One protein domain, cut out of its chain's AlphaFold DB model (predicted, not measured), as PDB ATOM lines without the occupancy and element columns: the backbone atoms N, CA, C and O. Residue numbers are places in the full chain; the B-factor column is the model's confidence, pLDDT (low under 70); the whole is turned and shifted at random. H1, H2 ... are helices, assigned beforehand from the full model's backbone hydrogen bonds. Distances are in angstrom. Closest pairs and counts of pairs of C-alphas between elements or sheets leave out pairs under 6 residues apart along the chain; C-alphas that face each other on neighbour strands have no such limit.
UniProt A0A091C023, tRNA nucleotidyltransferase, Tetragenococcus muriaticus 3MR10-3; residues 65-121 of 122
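What this domain is: This is residues 65 to 121 of the 122 residues of the protein "tRNA nucleotidyltransferase" of Tetragenococcus muriaticus 3MR10-3 (UniProt A0A091C023). Two helices of 15 residues, H2 and H3, cross at a steep tilt, and the short helix H1 packs on both of them, about perpendicular to each. It is a small cluster of crossed helices, with no two of them side by side. The printed part has 57 residues, with three named helices in the order H1, H2, H3 and no named strand; the class is all helix. The whole is compact, with a radius of gyration of the C-alphas of 10.3 A, and rounded, spanning 28 by 24 by 19 A.

Where its parts are: H2, residues 84 to 98, measures 21.7 A from C-alpha 84 at (251.157, 256.628, 311.857) to C-alpha 98 at (248.648, 243.908, 329.275). H3, residues 106 to 120, measures 21.6 A and ends with C-alpha 120 at (240.267, 246.358, 308.808). H1, residues 71 to 77, measures 10.1 A and begins with C-alpha 71 at (258.168, 249.115, 314.664).

How they stand to each other: H2 touches H3 with residues 89 to 93 alone, and H3 touches H2 with residues 109 to 113 alone. Their closest C-alphas, those of Leu 93 and Leu 109, are 6.7 A apart. They run opposite ways at a steep tilt of 60 degrees. H1 touches residues 86 to 90 alone of H2; the closest C-alphas, those of Gly 71 and Leu 86, are 6.0 A apart, and the lines are about perpendicular, at 84 degrees. H1 touches residues 110 to 113 alone of H3; the closest C-alphas, those of Leu 74 and Leu 110, are 6.7 A apart, and the lines are about perpendicular, at 77 degrees. In H1, H2 and H3 every O i to N i+4 pair is within hydrogen-bond range.

The domain as a whole: The two C-alphas farthest apart, those of Asp 66 and Ala 121, are 29.1 A apart. The printed part has no cut, and both links, H1 to H2 with 6 residues and H2 to H3 with 7, are short. The mean pLDDT of the printed part is 86.4, and residues 118 to 121 are under 70.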
ATOM      1  N   LYS A  65     258.360 249.632 325.582       86.56
ATOM      2  CA  LYS A  65     259.704 249.139 325.253       86.56
ATOM      3  C   LYS A  65     259.917 247.676 325.634       86.56
ATOM      4  O   LYS A  65     260.858 247.075 325.134       86.56
ATOM      5  N   ASP A  66     259.069 247.134 326.503       89.31
ATOM      6  CA  ASP A  66     259.152 245.740 326.932       89.31
ATOM      7  C   ASP A  66     258.452 244.801 325.940       89.31
ATOM      8  O   ASP A  66     258.540 243.583 326.090       89.31
ATOM      9  N   LEU A  67     257.757 245.335 324.925       91.50
ATOM     10  CA  LEU A  67     257.199 244.529 323.843       91.50
ATOM     11  C   LEU A  67     258.309 243.784 323.092       91.50
ATOM     12  O   LEU A  67     259.336 244.351 322.729       91.50
ATOM     13  N   ALA A  68     258.054 242.513 322.791       92.25
ATOM     14  CA  ALA A  68     258.967 241.653 322.043       92.25
ATOM     15  C   ALA A  68     259.050 241.990 320.539       92.25
ATOM     16  O   ALA A  68     259.825 241.359 319.819       92.25
ATOM     17  N   VAL A  69     258.237 242.940 320.070       90.81
ATOM     18  CA  VAL A  69     258.271 243.494 318.712       90.81
ATOM     19  C   VAL A  69     258.507 244.991 318.781       90.81
ATOM     20  O   VAL A  69     257.984 245.678 319.661       90.81
ATOM     21  N   ASP A  70     259.239 245.505 317.805       89.50
ATOM     22  CA  ASP A  70     259.360 246.935 317.568       89.50
ATOM     23  C   ASP A  70     258.647 247.346 316.266       89.50
ATOM     24  O   ASP A  70     258.011 246.549 315.572       89.50
ATOM     25  N   GLY A  71     258.728 248.632 315.924       86.81
ATOM     26  CA  GLY A  71     258.168 249.115 314.664       86.81
ATOM     27  C   GLY A  71     258.857 248.526 313.427       86.81
ATOM     28  O   GLY A  71     258.219 248.435 312.384       86.81
ATOM     29  N   ASN A  72     260.127 248.122 313.520       87.94
ATOM     30  CA  ASN A  72     260.862 247.543 312.395       87.94
ATOM     31  C   ASN A  72     260.396 246.123 312.100       87.94
ATOM     32  O   ASN A  72     260.206 245.782 310.937       87.94
ATOM     33  N   ASP A  73     260.155 245.330 313.138       89.81
ATOM     34  CA  ASP A  73     259.597 243.989 313.021       89.81
ATOM     35  C   ASP A  73     258.250 244.022 312.303       89.81
ATOM     36  O   ASP A  73     258.064 243.313 311.319       89.81
ATOM     37  N   LEU A  74     257.359 244.931 312.711       88.12
ATOM     38  CA  LEU A  74     256.067 245.120 312.047       88.12
ATOM     39  C   LEU A  74     256.209 245.585 310.591       88.12
ATOM     40  O   LEU A  74     255.416 245.179 309.748       88.12
ATOM     41  N   MET A  75     257.180 246.448 310.279       88.00
ATOM     42  CA  MET A  75     257.418 246.891 308.898       88.00
ATOM     43  C   MET A  75     257.920 245.758 308.006       88.00
ATOM     44  O   MET A  75     257.470 245.660 306.868       88.00
ATOM     45  N   ASN A  76     258.842 244.938 308.515       87.75
ATOM     46  CA  ASN A  76     259.431 243.824 307.777       87.75
ATOM     47  C   ASN A  76     258.406 242.720 307.512       87.75
ATOM     48  O   ASN A  76     258.389 242.155 306.425       87.75
ATOM     49  N   ASP A  77     257.559 242.431 308.498       87.31
ATOM     50  CA  ASP A  77     256.565 241.358 308.432       87.31
ATOM     51  C   ASP A  77     255.358 241.750 307.563       87.31
ATOM     52  O   ASP A  77     254.912 240.990 306.711       87.31
ATOM     53  N   LEU A  78     254.889 242.999 307.687       83.50
ATOM     54  CA  LEU A  78     253.740 243.511 306.929       83.50
ATOM     55  C   LEU A  78     254.115 244.142 305.576       83.50
ATOM     56  O   LEU A  78     253.228 244.670 304.901       83.50
ATOM     57  N   ASP A  79     255.405 244.164 305.223       83.88
ATOM     58  CA  ASP A  79     255.987 244.816 304.035       83.88
ATOM     59  C   ASP A  79     255.390 246.214 303.754       83.88
ATOM     60  O   ASP A  79     254.967 246.569 302.648       83.88
ATOM     61  N   LYS A  80     255.280 247.029 304.812       81.50
ATOM     62  CA  LYS A  80     254.645 248.354 304.769       81.50
ATOM     63  C   LYS A  80     255.615 249.467 305.122       81.50
ATOM     64  O   LYS A  80     256.448 249.360 306.016       81.50
ATOM     65  N   LYS A  81     255.429 250.612 304.458       82.00
ATOM     66  CA  LYS A  81     256.201 251.827 304.742       82.00
ATOM     67  C   LYS A  81     255.908 252.365 306.150       82.00
ATOM     68  O   LYS A  81     254.756 252.298 306.599       82.00
ATOM     69  N   PRO A  82     256.913 252.972 306.809       85.25
ATOM     70  CA  PRO A  82     256.730 253.615 308.103       85.25
ATOM     71  C   PRO A  82     255.636 254.678 308.026       85.25
ATOM     72  O   PRO A  82     255.585 255.481 307.093       85.25
ATOM     73  N   GLY A  83     254.752 254.687 309.021       85.06
ATOM     74  CA  GLY A  83     253.650 255.635 309.086       85.06
ATOM     75  C   GLY A  83     252.948 255.646 310.445       85.06
ATOM     76  O   GLY A  83     253.331 254.896 311.345       85.06
ATOM     77  N   PRO A  84     251.898 256.475 310.599       84.25
ATOM     78  CA  PRO A  84     251.157 256.628 311.857       84.25
ATOM     79  C   PRO A  84     250.580 255.309 312.394       84.25
ATOM     80  O   PRO A  84     250.497 255.118 313.606       84.25
ATOM     81  N   TRP A  85     250.267 254.380 311.486       87.50
ATOM     82  CA  TRP A  85     249.718 253.060 311.785       87.50
ATOM     83  C   TRP A  85     250.623 252.210 312.691       87.50
ATOM     84  O   TRP A  85     250.107 251.398 313.451       87.50
ATOM     85  N   LEU A  86     251.950 252.408 312.667       89.00
ATOM     86  CA  LEU A  86     252.874 251.673 313.543       89.00
ATOM     87  C   LEU A  86     252.602 251.975 315.010       89.00
ATOM     88  O   LEU A  86     252.545 251.066 315.831       89.00
ATOM     89  N   LYS A  87     252.396 253.253 315.341       87.44
ATOM     90  CA  LYS A  87     252.103 253.664 316.713       87.44
ATOM     91  C   LYS A  87     250.777 253.071 317.184       87.44
ATOM     92  O   LYS A  87     250.707 252.553 318.289       87.44
ATOM     93  N   GLU A  88     249.753 253.117 316.338       87.88
ATOM     94  CA  GLU A  88     248.432 252.558 316.649       87.88
ATOM     95  C   GLU A  88     248.476 251.036 316.831       87.88
ATOM     96  O   GLU A  88     247.861 250.511 317.761       87.88
ATOM     97  N   GLN A  89     249.233 250.329 315.985       89.25
ATOM     98  CA  GLN A  89     249.432 248.886 316.113       89.25
ATOM     99  C   GLN A  89     250.214 248.535 317.374       89.25
ATOM    100  O   GLN A  89     249.753 247.702 318.146       89.25
ATOM    101  N   LEU A  90     251.336 249.208 317.640       90.19
ATOM    102  CA  LEU A  90     252.125 248.983 318.851       90.19
ATOM    103  C   LEU A  90     251.300 249.237 320.120       90.19
ATOM    104  O   LEU A  90     251.317 248.404 321.016       90.19
ATOM    105  N   THR A  91     250.510 250.314 320.177       88.88
ATOM    106  CA  THR A  91     249.601 250.574 321.308       88.88
ATOM    107  C   THR A  91     248.487 249.520 321.419       88.88
ATOM    108  O   THR A  91     248.079 249.162 322.524       88.88
ATOM    109  N   CYS A  92     247.992 248.973 320.303       88.75
ATOM    110  CA  CYS A  92     247.045 247.853 320.352       88.75
ATOM    111  C   CYS A  92     247.695 246.580 320.908       88.75
ATOM    112  O   CYS A  92     247.095 245.913 321.749       88.75
ATOM    113  N   LEU A  93     248.896 246.241 320.438       91.38
ATOM    114  CA  LEU A  93     249.655 245.080 320.902       91.38
ATOM    115  C   LEU A  93     249.989 245.212 322.390       91.38
ATOM    116  O   LEU A  93     249.757 244.279 323.148       91.38
ATOM    117  N   GLU A  94     250.433 246.393 322.814       91.88
ATOM    118  CA  GLU A  94     250.652 246.759 324.215       91.88
ATOM    119  C   GLU A  94     249.414 246.466 325.069       91.88
ATOM    120  O   GLU A  94     249.484 245.685 326.018       91.88
ATOM    121  N   SER A  95     248.258 247.024 324.699       89.44
ATOM    122  CA  SER A  95     247.004 246.808 325.428       89.44
ATOM    123  C   SER A  95     246.603 245.328 325.458       89.44
ATOM    124  O   SER A  95     246.194 244.818 326.502       89.44
ATOM    125  N   ALA A  96     246.777 244.601 324.352       91.06
ATOM    126  CA  ALA A  96     246.449 243.182 324.275       91.06
ATOM    127  C   ALA A  96     247.354 242.315 325.162       91.06
ATOM    128  O   ALA A  96     246.864 241.398 325.824       91.06
ATOM    129  N   VAL A  97     248.650 242.622 325.218       93.50
ATOM    130  CA  VAL A  97     249.612 241.953 326.101       93.50
ATOM    131  C   VAL A  97     249.282 242.237 327.562       93.50
ATOM    132  O   VAL A  97     249.183 241.307 328.362       93.50
ATOM    133  N   VAL A  98     249.038 243.501 327.915       91.25
ATOM    134  CA  VAL A  98     248.648 243.908 329.275       91.25
ATOM    135  C   VAL A  98     247.353 243.215 329.707       91.25
ATOM    136  O   VAL A  98     247.254 242.713 330.826       91.25
ATOM    137  N   CYS A  99     246.381 243.104 328.800       88.62
ATOM    138  CA  CYS A  99     245.131 242.380 329.027       88.62
ATOM    139  C   CYS A  99     245.272 240.848 328.965       88.62
ATOM    140  O   CYS A  99     244.262 240.153 329.064       88.62
ATOM    141  N   ARG A 100     246.488 240.309 328.788       88.62
ATOM    142  CA  ARG A 100     246.781 238.870 328.639       88.62
ATOM    143  C   ARG A 100     246.009 238.189 327.497       88.62
ATOM    144  O   ARG A 100     245.765 236.987 327.546       88.62
ATOM    145  N   GLN A 101     245.626 238.946 326.470       88.75
ATOM    146  CA  GLN A 101     244.973 238.419 325.266       88.75
ATOM    147  C   GLN A 101     245.977 237.729 324.338       88.75
ATOM    148  O   GLN A 101     245.626 236.781 323.641       88.75
ATOM    149  N   VAL A 102     247.223 238.204 324.344       91.75
ATOM    150  CA  VAL A 102     248.340 237.659 323.573       91.75
ATOM    151  C   VAL A 102     249.578 237.598 324.463       91.75
ATOM    152  O   VAL A 102     249.750 238.427 325.360       91.75
ATOM    153  N   ALA A 103     250.434 236.599 324.254       91.69
ATOM    154  CA  ALA A 103     251.706 236.536 324.959       91.69
ATOM    155  C   ALA A 103     252.674 237.588 324.400       91.69
ATOM    156  O   ALA A 103     252.652 237.901 323.211       91.69
ATOM    157  N   ASN A 104     253.564 238.103 325.250       92.56
ATOM    158  CA  ASN A 104     254.638 238.999 324.824       92.56
ATOM    159  C   ASN A 104     255.757 238.217 324.109       92.56
ATOM    160  O   ASN A 104     256.876 238.096 324.607       92.56
ATOM    161  N   LYS A 105     255.427 237.603 322.975       93.19
ATOM    162  CA  LYS A 105     256.349 236.851 322.126       93.19
ATOM    163  C   LYS A 105     256.269 237.394 320.718       93.19
ATOM    164  O   LYS A 105     255.181 237.660 320.219       93.19
ATOM    165  N   LYS A 106     257.426 237.504 320.073       90.06
ATOM    166  CA  LYS A 106     257.547 238.077 318.733       90.06
ATOM    167  C   LYS A 106     256.554 237.458 317.742       90.06
ATOM    168  O   LYS A 106     255.778 238.178 317.132       90.06
ATOM    169  N   GLU A 107     256.523 236.131 317.667       90.94
ATOM    170  CA  GLU A 107     255.648 235.368 316.764       90.94
ATOM    171  C   GLU A 107     254.154 235.627 317.023       90.94
ATOM    172  O   GLU A 107     253.411 235.931 316.091       90.94
ATOM    173  N   ASP A 108     253.719 235.578 318.287       92.94
ATOM    174  CA  ASP A 108     252.314 235.788 318.665       92.94
ATOM    175  C   ASP A 108     251.848 237.223 318.359       92.94
ATOM    176  O   ASP A 108     250.716 237.448 317.918       92.94
ATOM    177  N   LEU A 109     252.729 238.205 318.576       92.06
ATOM    178  CA  LEU A 109     252.448 239.619 318.325       92.06
ATOM    179  C   LEU A 109     252.378 239.937 316.832       92.06
ATOM    180  O   LEU A 109     251.467 240.658 316.419       92.06
ATOM    181  N   LEU A 110     253.292 239.383 316.029       91.06
ATOM    182  CA  LEU A 110     253.274 239.529 314.571       91.06
ATOM    183  C   LEU A 110     252.001 238.915 313.982       91.06
ATOM    184  O   LEU A 110     251.240 239.609 313.311       91.06
ATOM    185  N   TYR A 111     251.673 237.681 314.377       90.62
ATOM    186  CA  TYR A 111     250.441 237.014 313.957       90.62
ATOM    187  C   TYR A 111     249.181 237.830 314.292       90.62
ATOM    188  O   TYR A 111     248.247 237.948 313.490       90.62
ATOM    189  N   MET A 112     249.131 238.434 315.485       90.38
ATOM    190  CA  MET A 112     247.989 239.262 315.868       90.38
ATOM    191  C   MET A 112     247.910 240.564 315.057       90.38
ATOM    192  O   MET A 112     246.805 240.989 314.701       90.38
ATOM    193  N   ALA A 113     249.053 241.182 314.748       88.44
ATOM    194  CA  ALA A 113     249.126 242.381 313.917       88.44
ATOM    195  C   ALA A 113     248.644 242.110 312.479       88.44
ATOM    196  O   ALA A 113     247.834 242.881 311.951       88.44
ATOM    197  N   GLU A 114     249.057 240.989 311.880       87.75
ATOM    198  CA  GLU A 114     248.578 240.529 310.570       87.75
ATOM    199  C   GLU A 114     247.057 240.317 310.568       87.75
ATOM    200  O   GLU A 114     246.331 240.879 309.740       87.75
ATOM    201  N   LYS A 115     246.538 239.570 311.551       86.31
ATOM    202  CA  LYS A 115     245.104 239.267 311.659       86.31
ATOM    203  C   LYS A 115     244.246 240.529 311.785       86.31
ATOM    204  O   LYS A 115     243.157 240.609 311.213       86.31
ATOM    205  N   LYS A 116     244.717 241.537 312.523       81.12
ATOM    206  CA  LYS A 116     244.001 242.814 312.674       81.12
ATOM    207  C   LYS A 116     243.919 243.600 311.364       81.12
ATOM    208  O   LYS A 116     242.898 244.244 311.132       81.12
ATOM    209  N   GLN A 117     244.948 243.543 310.517       73.06
ATOM    210  CA  GLN A 117     244.938 244.201 309.205       73.06
ATOM    211  C   GLN A 117     243.872 243.592 308.292       73.06
ATOM    212  O   GLN A 117     243.112 244.335 307.669       73.06
ATOM    213  N   MET A 118     243.757 242.259 308.277       65.75
ATOM    214  CA  MET A 118     242.734 241.556 307.492       65.75
ATOM    215  C   MET A 118     241.312 241.973 307.894       65.75
ATOM    216  O   MET A 118     240.477 242.201 307.025       65.75
ATOM    217  N   ASN A 119     241.059 242.172 309.192       63.50
ATOM    218  CA  ASN A 119     239.755 242.614 309.698       63.50
ATOM    219  C   ASN A 119     239.454 244.106 309.454       63.50
ATOM    220  O   ASN A 119     238.307 244.511 309.594       63.50
ATOM    221  N   SER A 120     240.457 244.932 309.138       55.84
ATOM    222  CA  SER A 120     240.267 246.358 308.808       55.84
ATOM    223  C   SER A 120     240.047 246.624 307.313       55.84
ATOM    224  O   SER A 120     239.766 247.757 306.929       55.84
ATOM    225  N   ALA A 121     240.194 245.593 306.476       52.34
ATOM    226  CA  ALA A 121     239.993 245.640 305.028       52.34
ATOM    227  C   ALA A 121     238.633 245.054 304.578       52.34
ATOM    228  O   ALA A 121     238.413 244.892 303.377       52.34
TER     229      ALA A 121